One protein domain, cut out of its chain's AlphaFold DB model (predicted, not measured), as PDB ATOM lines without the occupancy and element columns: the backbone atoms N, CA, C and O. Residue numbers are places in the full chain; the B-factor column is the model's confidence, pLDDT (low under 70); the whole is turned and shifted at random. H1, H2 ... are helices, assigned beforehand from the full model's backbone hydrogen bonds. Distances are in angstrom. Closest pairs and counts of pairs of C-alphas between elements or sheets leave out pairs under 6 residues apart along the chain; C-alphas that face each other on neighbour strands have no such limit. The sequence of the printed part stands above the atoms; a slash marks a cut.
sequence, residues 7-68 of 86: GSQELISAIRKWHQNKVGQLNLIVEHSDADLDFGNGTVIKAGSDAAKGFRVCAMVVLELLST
ATOM      1  N   GLY A   7     125.144 112.132 157.780       65.81
ATOM      2  CA  GLY A   7     124.942 111.023 156.840       65.81
ATOM      3  C   GLY A   7     123.558 111.004 156.177       65.81
ATOM      4  O   GLY A   7     123.438 110.672 154.997       65.81
ATOM      5  N   SER A   8     122.504 111.426 156.883       73.56
ATOM      6  CA  SER A   8     121.141 111.447 156.334       73.56
ATOM      7  C   SER A   8     120.975 112.527 155.261       73.56
ATOM      8  O   SER A   8     120.303 112.304 154.256       73.56
ATOM      9  N   GLN A   9     121.619 113.688 155.428       78.44
ATOM     10  CA  GLN A   9     121.597 114.758 154.421       78.44
ATOM     11  C   GLN A   9     122.399 114.388 153.167       78.44
ATOM     12  O   GLN A   9     121.951 114.655 152.049       78.44
ATOM     13  N   GLU A  10     123.546 113.727 153.333       82.25
ATOM     14  CA  GLU A  10     124.343 113.222 152.211       82.25
ATOM     15  C   GLU A  10     123.581 112.172 151.397       82.25
ATOM     16  O   GLU A  10     123.548 112.256 150.168       82.25
ATOM     17  N   LEU A  11     122.889 111.243 152.066       83.69
ATOM     18  CA  LEU A  11     122.050 110.247 151.401       83.69
ATOM     19  C   LEU A  11     120.898 110.899 150.622       83.69
ATOM     20  O   LEU A  11     120.692 110.582 149.450       83.69
ATOM     21  N   ILE A  12     120.170 111.839 151.234       85.81
ATOM     22  CA  ILE A  12     119.070 112.558 150.567       85.81
ATOM     23  C   ILE A  12     119.589 113.311 149.334       85.81
ATOM     24  O   ILE A  12     118.967 113.271 148.268       85.81
ATOM     25  N   SER A  13     120.745 113.968 149.447       86.56
ATOM     26  CA  SER A  13     121.400 114.655 148.329       86.56
ATOM     27  C   SER A  13     121.787 113.685 147.206       86.56
ATOM     28  O   SER A  13     121.506 113.944 146.031       86.56
ATOM     29  N   ALA A  14     122.357 112.527 147.553       89.56
ATOM     30  CA  ALA A  14     122.726 111.492 146.593       89.56
ATOM     31  C   ALA A  14     121.503 110.943 145.842       89.56
ATOM     32  O   ALA A  14     121.546 110.821 144.614       89.56
ATOM     33  N   ILE A  15     120.395 110.684 146.545       90.75
ATOM     34  CA  ILE A  15     119.145 110.210 145.934       90.75
ATOM     35  C   ILE A  15     118.568 111.271 144.993       90.75
ATOM     36  O   ILE A  15     118.211 110.946 143.860       90.75
ATOM     37  N   ARG A  16     118.532 112.546 145.409       90.69
ATOM     38  CA  ARG A  16     118.078 113.657 144.552       90.69
ATOM     39  C   ARG A  16     118.903 113.753 143.273       90.69
ATOM     40  O   ARG A  16     118.341 113.838 142.185       90.69
ATOM     41  N   LYS A  17     120.231 113.684 143.389       93.50
ATOM     42  CA  LYS A  17     121.138 113.742 142.237       93.50
ATOM     43  C   LYS A  17     120.959 112.544 141.304       93.50
ATOM     44  O   LYS A  17     120.942 112.714 140.087       93.50
ATOM     45  N   TRP A  18     120.829 111.339 141.861       94.38
ATOM     46  CA  TRP A  18     120.555 110.132 141.083       94.38
ATOM     47  C   TRP A  18     119.231 110.254 140.322       94.38
ATOM     48  O   TRP A  18     119.200 110.017 139.116       94.38
ATOM     49  N   HIS A  19     118.167 110.693 140.997       94.75
ATOM     50  CA  HIS A  19     116.843 110.858 140.399       94.75
ATOM     51  C   HIS A  19     116.856 111.888 139.263       94.75
ATOM     52  O   HIS A  19     116.444 111.566 138.151       94.75
ATOM     53  N   GLN A  20     117.447 113.067 139.488       95.19
ATOM     54  CA  GLN A  20     117.607 114.099 138.457       95.19
ATOM     55  C   GLN A  20     118.380 113.587 137.236       95.19
ATOM     56  O   GLN A  20     118.001 113.865 136.099       95.19
ATOM     57  N   ASN A  21     119.444 112.806 137.454       95.94
ATOM     58  CA  ASN A  21     120.198 112.193 136.363       95.94
ATOM     59  C   ASN A  21     119.319 111.230 135.547       95.94
ATOM     60  O   ASN A  21     119.340 111.286 134.318       95.94
ATOM     61  N   LYS A  22     118.512 110.390 136.208       95.19
ATOM     62  CA  LYS A  22     117.608 109.449 135.530       95.19
ATOM     63  C   LYS A  22     116.495 110.142 134.760       95.19
ATOM     64  O   LYS A  22     116.260 109.773 133.613       95.19
ATOM     65  N   VAL A  23     115.882 111.173 135.332       96.69
ATOM     66  CA  VAL A  23     114.903 112.007 134.620       96.69
ATOM     67  C   VAL A  23     115.543 112.651 133.387       96.69
ATOM     68  O   VAL A  23     114.986 112.563 132.297       96.69
ATOM     69  N   GLY A  24     116.754 113.204 133.517       96.44
ATOM     70  CA  GLY A  24     117.494 113.772 132.386       96.44
ATOM     71  C   GLY A  24     117.784 112.758 131.275       96.44
ATOM     72  O   GLY A  24     117.569 113.051 130.104       96.44
ATOM     73  N   GLN A  25     118.212 111.540 131.626       94.56
ATOM     74  CA  GLN A  25     118.443 110.463 130.654       94.56
ATOM     75  C   GLN A  25     117.160 110.079 129.903       94.56
ATOM     76  O   GLN A  25     117.189 109.909 128.686       94.56
ATOM     77  N   LEU A  26     116.033 109.964 130.611       96.19
ATOM     78  CA  LEU A  26     114.743 109.647 129.997       96.19
ATOM     79  C   LEU A  26     114.243 110.773 129.086       96.19
ATOM     80  O   LEU A  26     113.735 110.482 128.006       96.19
ATOM     81  N   ASN A  27     114.438 112.038 129.468       96.94
ATOM     82  CA  ASN A  27     114.110 113.175 128.603       96.94
ATOM     83  C   ASN A  27     114.907 113.125 127.294       96.94
ATOM     84  O   ASN A  27     114.309 113.232 126.230       96.94
ATOM     85  N   LEU A  28     116.214 112.835 127.342       95.81
ATOM     86  CA  LEU A  28     117.031 112.685 126.127       95.81
ATOM     87  C   LEU A  28     116.503 111.586 125.192       95.81
ATOM     88  O   LEU A  28     116.488 111.763 123.978       95.81
ATOM     89  N   ILE A  29     116.046 110.459 125.747       94.62
ATOM     90  CA  ILE A  29     115.463 109.348 124.973       94.62
ATOM     91  C   ILE A  29     114.186 109.776 124.236       94.62
ATOM     92  O   ILE A  29     113.917 109.301 123.126       94.62
ATOM     93  N   VAL A  30     113.381 110.631 124.872       95.12
ATOM     94  CA  VAL A  30     112.125 111.146 124.317       95.12
ATOM     95  C   VAL A  30     112.388 112.245 123.284       95.12
ATOM     96  O   VAL A  30     111.804 112.204 122.202       95.12
ATOM     97  N   GLU A  31     113.285 113.184 123.586       96.19
ATOM     98  CA  GLU A  31     113.640 114.319 122.727       96.19
ATOM     99  C   GLU A  31     114.373 113.878 121.451       96.19
ATOM    100  O   GLU A  31     114.066 114.355 120.358       96.19
ATOM    101  N   HIS A  32     115.287 112.910 121.559       95.50
ATOM    102  CA  HIS A  32     116.095 112.407 120.445       95.50
ATOM    103  C   HIS A  32     115.553 111.078 119.911       95.50
ATOM    104  O   HIS A  32     116.194 110.023 119.954       95.50
ATOM    105  N   SER A  33     114.316 111.117 119.409       93.00
ATOM    106  CA  SER A  33     113.618 109.923 118.913       93.00
ATOM    107  C   SER A  33     114.181 109.333 117.602       93.00
ATOM    108  O   SER A  33     113.793 108.246 117.161       93.00
ATOM    109  N   ASP A  34     115.125 110.021 116.987       95.00
ATOM    110  CA  ASP A  34     115.863 109.628 115.793       95.00
ATOM    111  C   ASP A  34     117.199 108.935 116.109       95.00
ATOM    112  O   ASP A  34     117.796 108.335 115.217       95.00
ATOM    113  N   ALA A  35     117.643 108.949 117.370       95.56
ATOM    114  CA  ALA A  35     118.869 108.287 117.799       95.56
ATOM    115  C   ALA A  35     118.659 106.798 118.137       95.56
ATOM    116  O   ALA A  35     117.588 106.375 118.596       95.56
ATOM    117  N   ASP A  36     119.713 106.007 117.929       97.06
ATOM    118  CA  ASP A  36     119.816 104.636 118.435       97.06
ATOM    119  C   ASP A  36     119.944 104.648 119.969       97.06
ATOM    120  O   ASP A  36     120.560 105.541 120.551       97.06
ATOM    121  N   LEU A  37     119.392 103.630 120.632       95.19
ATOM    122  CA  LEU A  37     119.540 103.438 122.076       95.19
ATOM    123  C   LEU A  37     120.657 102.428 122.342       95.19
ATOM    124  O   LEU A  37     120.467 101.234 122.112       95.19
ATOM    125  N   ASP A  38     121.803 102.907 122.820       94.50
ATOM    126  CA  ASP A  38     122.944 102.079 123.221       94.50
ATOM    127  C   ASP A  38     122.977 101.911 124.747       94.50
ATOM    128  O   ASP A  38     122.934 102.888 125.498       94.50
ATOM    129  N   PHE A  39     123.053 100.663 125.208       89.81
ATOM    130  CA  PHE A  39     123.083 100.309 126.628       89.81
ATOM    131  C   PHE A  39     124.496  99.990 127.151       89.81
ATOM    132  O   PHE A  39     124.646  99.566 128.297       89.81
ATOM    133  N   GLY A  40     125.541 100.164 126.334       91.75
ATOM    134  CA  GLY A  40     126.949 100.017 126.726       91.75
ATOM    135  C   GLY A  40     127.411  98.576 126.972       91.75
ATOM    136  O   GLY A  40     128.561  98.346 127.330       91.75
ATOM    137  N   ASN A  41     126.534  97.593 126.769       94.00
ATOM    138  CA  ASN A  41     126.812  96.161 126.912       94.00
ATOM    139  C   ASN A  41     126.768  95.419 125.561       94.00
ATOM    140  O   ASN A  41     126.564  94.208 125.521       94.00
ATOM    141  N   GLY A  42     126.898  96.158 124.453       92.25
ATOM    142  CA  GLY A  42     126.741  95.639 123.091       92.25
ATOM    143  C   GLY A  42     125.289  95.536 122.615       92.25
ATOM    144  O   GLY A  42     125.057  95.174 121.463       92.25
ATOM    145  N   THR A  43     124.307  95.873 123.459       94.12
ATOM    146  CA  THR A  43     122.897  95.955 123.056       94.12
ATOM    147  C   THR A  43     122.600  97.333 122.482       94.12
ATOM    148  O   THR A  43     122.727  98.337 123.183       94.12
ATOM    149  N   VAL A  44     122.150  97.367 121.228       96.56
ATOM    150  CA  VAL A  44     121.711  98.589 120.547       96.56
ATOM    151  C   VAL A  44     120.312  98.380 119.981       96.56
ATOM    152  O   VAL A  44     120.086  97.452 119.203       96.56
ATOM    153  N   ILE A  45     119.371  99.256 120.337       96.06
ATOM    154  CA  ILE A  45     118.039  99.292 119.727       96.06
ATOM    155  C   ILE A  45     118.037 100.375 118.655       96.06
ATOM    156  O   ILE A  45     118.247 101.552 118.944       96.06
ATOM    157  N   LYS A  46     117.777  99.969 117.409       97.50
ATOM    158  CA  LYS A  46     117.774 100.883 116.265       97.50
ATOM    159  C   LYS A  46     116.629 101.884 116.322       97.50
ATOM    160  O   LYS A  46     115.487 101.506 116.612       97.50
ATOM    161  N   ALA A  47     116.927 103.134 115.986       96.25
ATOM    162  CA  ALA A  47     115.934 104.184 115.827       96.25
ATOM    163  C   ALA A  47     114.823 103.757 114.854       96.25
ATOM    164  O   ALA A  47     115.053 103.035 113.883       96.25
ATOM    165  N   GLY A  48     113.586 104.166 115.137       93.25
ATOM    166  CA  GLY A  48     112.423 103.857 114.298       93.25
ATOM    167  C   GLY A  48     111.926 102.405 114.354       93.25
ATOM    168  O   GLY A  48     110.833 102.134 113.851       93.25
ATOM    169  N   SER A  49     112.654 101.484 114.997       97.06
ATOM    170  CA  SER A  49     112.163 100.127 115.264       97.06
ATOM    171  C   SER A  49     110.969 100.139 116.224       97.06
ATOM    172  O   SER A  49     110.813 101.053 117.038       97.06
ATOM    173  N   ASP A  50     110.129  99.105 116.176       97.69
ATOM    174  CA  ASP A  50     108.981  99.002 117.087       97.69
ATOM    175  C   ASP A  50     109.416  98.871 118.552       97.69
ATOM    176  O   ASP A  50     108.767  99.423 119.441       97.69
ATOM    177  N   ALA A  51     110.575  98.254 118.801       96.12
ATOM    178  CA  ALA A  51     111.197  98.224 120.121       96.12
ATOM    179  C   ALA A  51     111.575  99.634 120.612       96.12
ATOM    180  O   ALA A  51     111.272  99.981 121.753       96.12
ATOM    181  N   ALA A  52     112.172 100.475 119.758       96.50
ATOM    182  CA  ALA A  52     112.496 101.860 120.115       96.50
ATOM    183  C   ALA A  52     111.234 102.694 120.383       96.50
ATOM    184  O   ALA A  52     111.201 103.473 121.335       96.50
ATOM    185  N   LYS A  53     110.177 102.513 119.578       95.69
ATOM    186  CA  LYS A  53     108.881 103.176 119.802       95.69
ATOM    187  C   LYS A  53     108.281 102.766 121.146       95.69
ATOM    188  O   LYS A  53     107.912 103.635 121.930       95.69
ATOM    189  N   GLY A  54     108.240 101.463 121.433       96.44
ATOM    190  CA  GLY A  54     107.731 100.937 122.701       96.44
ATOM    191  C   GLY A  54     108.518 101.456 123.904       96.44
ATOM    192  O   GLY A  54     107.927 101.937 124.867       96.44
ATOM    193  N   PHE A  55     109.850 101.450 123.823       95.69
ATOM    194  CA  PHE A  55     110.705 101.966 124.892       95.69
ATOM    195  C   PHE A  55     110.463 103.457 125.170       95.69
ATOM    196  O   PHE A  55     110.403 103.862 126.328       95.69
ATOM    197  N   ARG A  56     110.256 104.272 124.129       96.00
ATOM    198  CA  ARG A  56     109.946 105.704 124.280       96.00
ATOM    199  C   ARG A  56     108.587 105.950 124.910       96.00
ATOM    200  O   ARG A  56     108.490 106.806 125.780       96.00
ATOM    201  N   VAL A  57     107.566 105.183 124.529       96.75
ATOM    202  CA  VAL A  57     106.255 105.249 125.195       96.75
ATOM    203  C   VAL A  57     106.404 104.921 126.680       96.75
ATOM    204  O   VAL A  57     105.903 105.662 127.521       96.75
ATOM    205  N   CYS A  58     107.161 103.877 127.024       96.44
ATOM    206  CA  CYS A  58     107.462 103.567 128.420       96.44
ATOM    207  C   CYS A  58     108.211 104.711 129.121       96.44
ATOM    208  O   CYS A  58     107.851 105.065 130.240       96.44
ATOM    209  N   ALA A  59     109.212 105.320 128.476       96.62
ATOM    210  CA  ALA A  59     109.945 106.460 129.030       96.62
ATOM    211  C   ALA A  59     109.020 107.657 129.309       96.62
ATOM    212  O   ALA A  59     109.108 108.246 130.382       96.62
ATOM    213  N   MET A  60     108.092 107.967 128.396       97.00
ATOM    214  CA  MET A  60     107.082 109.015 128.588       97.00
ATOM    215  C   MET A  60     106.176 108.716 129.787       97.00
ATOM    216  O   MET A  60     105.966 109.588 130.622       97.00
ATOM    217  N   VAL A  61     105.685 107.477 129.919       97.25
ATOM    218  CA  VAL A  61     104.852 107.066 131.064       97.25
ATOM    219  C   VAL A  61     105.625 107.173 132.381       97.25
ATOM    220  O   VAL A  61     105.092 107.658 133.376       97.25
ATOM    221  N   VAL A  62     106.890 106.749 132.401       96.25
ATOM    222  CA  VAL A  62     107.748 106.858 133.590       96.25
ATOM    223  C   VAL A  62     107.995 108.318 133.958       96.25
ATOM    224  O   VAL A  62     107.936 108.655 135.136       96.25
ATOM    225  N   LEU A  63     108.246 109.193 132.982       96.69
ATOM    226  CA  LEU A  63     108.405 110.626 133.224       96.69
ATOM    227  C   LEU A  63     107.119 111.245 133.783       96.69
ATOM    228  O   LEU A  63     107.180 111.965 134.772       96.69
ATOM    229  N   GLU A  64     105.956 110.921 133.223       95.69
ATOM    230  CA  GLU A  64     104.674 111.439 133.719       95.69
ATOM    231  C   GLU A  64     104.438 111.059 135.188       95.69
ATOM    232  O   GLU A  64     104.045 111.888 136.005       95.69
ATOM    233  N   LEU A  65     104.729 109.808 135.549       93.75
ATOM    234  CA  LEU A  65     104.437 109.285 136.883       93.75
ATOM    235  C   LEU A  65     105.526 109.592 137.920       93.75
ATOM    236  O   LEU A  65     105.218 109.711 139.104       93.75
ATOM    237  N   LEU A  66     106.796 109.661 137.505       93.50
ATOM    238  CA  LEU A  66     107.959 109.621 138.403       93.50
ATOM    239  C   LEU A  66     108.987 110.738 138.143       93.50
ATOM    240  O   LEU A  66     110.082 110.701 138.712       93.50
ATOM    241  N   SER A  67     108.676 111.744 137.315       90.06
ATOM    242  CA  SER A  67     109.569 112.899 137.080       90.06
ATOM    243  C   SER A  67     109.774 113.780 138.307       90.06
ATOM    244  O   SER A  67     110.767 114.501 138.378       90.06
ATOM    245  N   THR A  68     108.863 113.719 139.276       89.81
ATOM    246  CA  THR A  68     108.967 114.461 140.531       89.81
ATOM    247  C   THR A  68     109.323 113.499 141.648       89.81
ATOM    248  O   THR A  68     108.603 112.538 141.913       89.81
TER     249      THR A  68
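What this domain is: This is residues 7 to 68 of the 86 residues of an uncharacterized protein of Salmonella enterica (UniProt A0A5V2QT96). A long helix, H1, and a shorter one, H2, fold back on each other as a loose helical hairpin, with the long loop between them reaching out to one side near its closed end. The start of H1, residues 7 to 15, sticks out free. The printed part has 62 residues with two named helices, H1 then H2, and no named strand; its class is all helix. It is loose, with a radius of gyration of the C-alphas of 14.0 A, and flat, spanning 44 by 27 by 14 A.

How they stand to each other: H1, residues 7 to 31, touches H2, residues 50 to 66, through residues 23 to 30 of H1 and 56 to 63 of H2 alone. Their closest C-alphas, those of Leu 26 and Ala 59, are 5.8 A apart. This hairpin runs opposite ways at a steep tilt of 40 degrees. In the link, residues 37 to 38 pair with residues 44 to 45, antiparallel. In H1 and H2 every O i to N i+4 pair is within hydrogen-bond range.

Where its parts are: H1 measures 36.1 A from C-alpha 7 at (124.942, 111.023, 156.840) to C-alpha 31. H2 measures 23.8 A and ends at C-alpha 66, (107.959, 109.621, 138.403).

The domain as a whole: The two C-alphas farthest apart, those of Gly 7 and Gly 48, are 44.9 A apart. The printed part has no cut, and the link from H1 to H2 is long, 18 residues. Mean pLDDT of the printed part is 93.2; residue 7 alone is under 70.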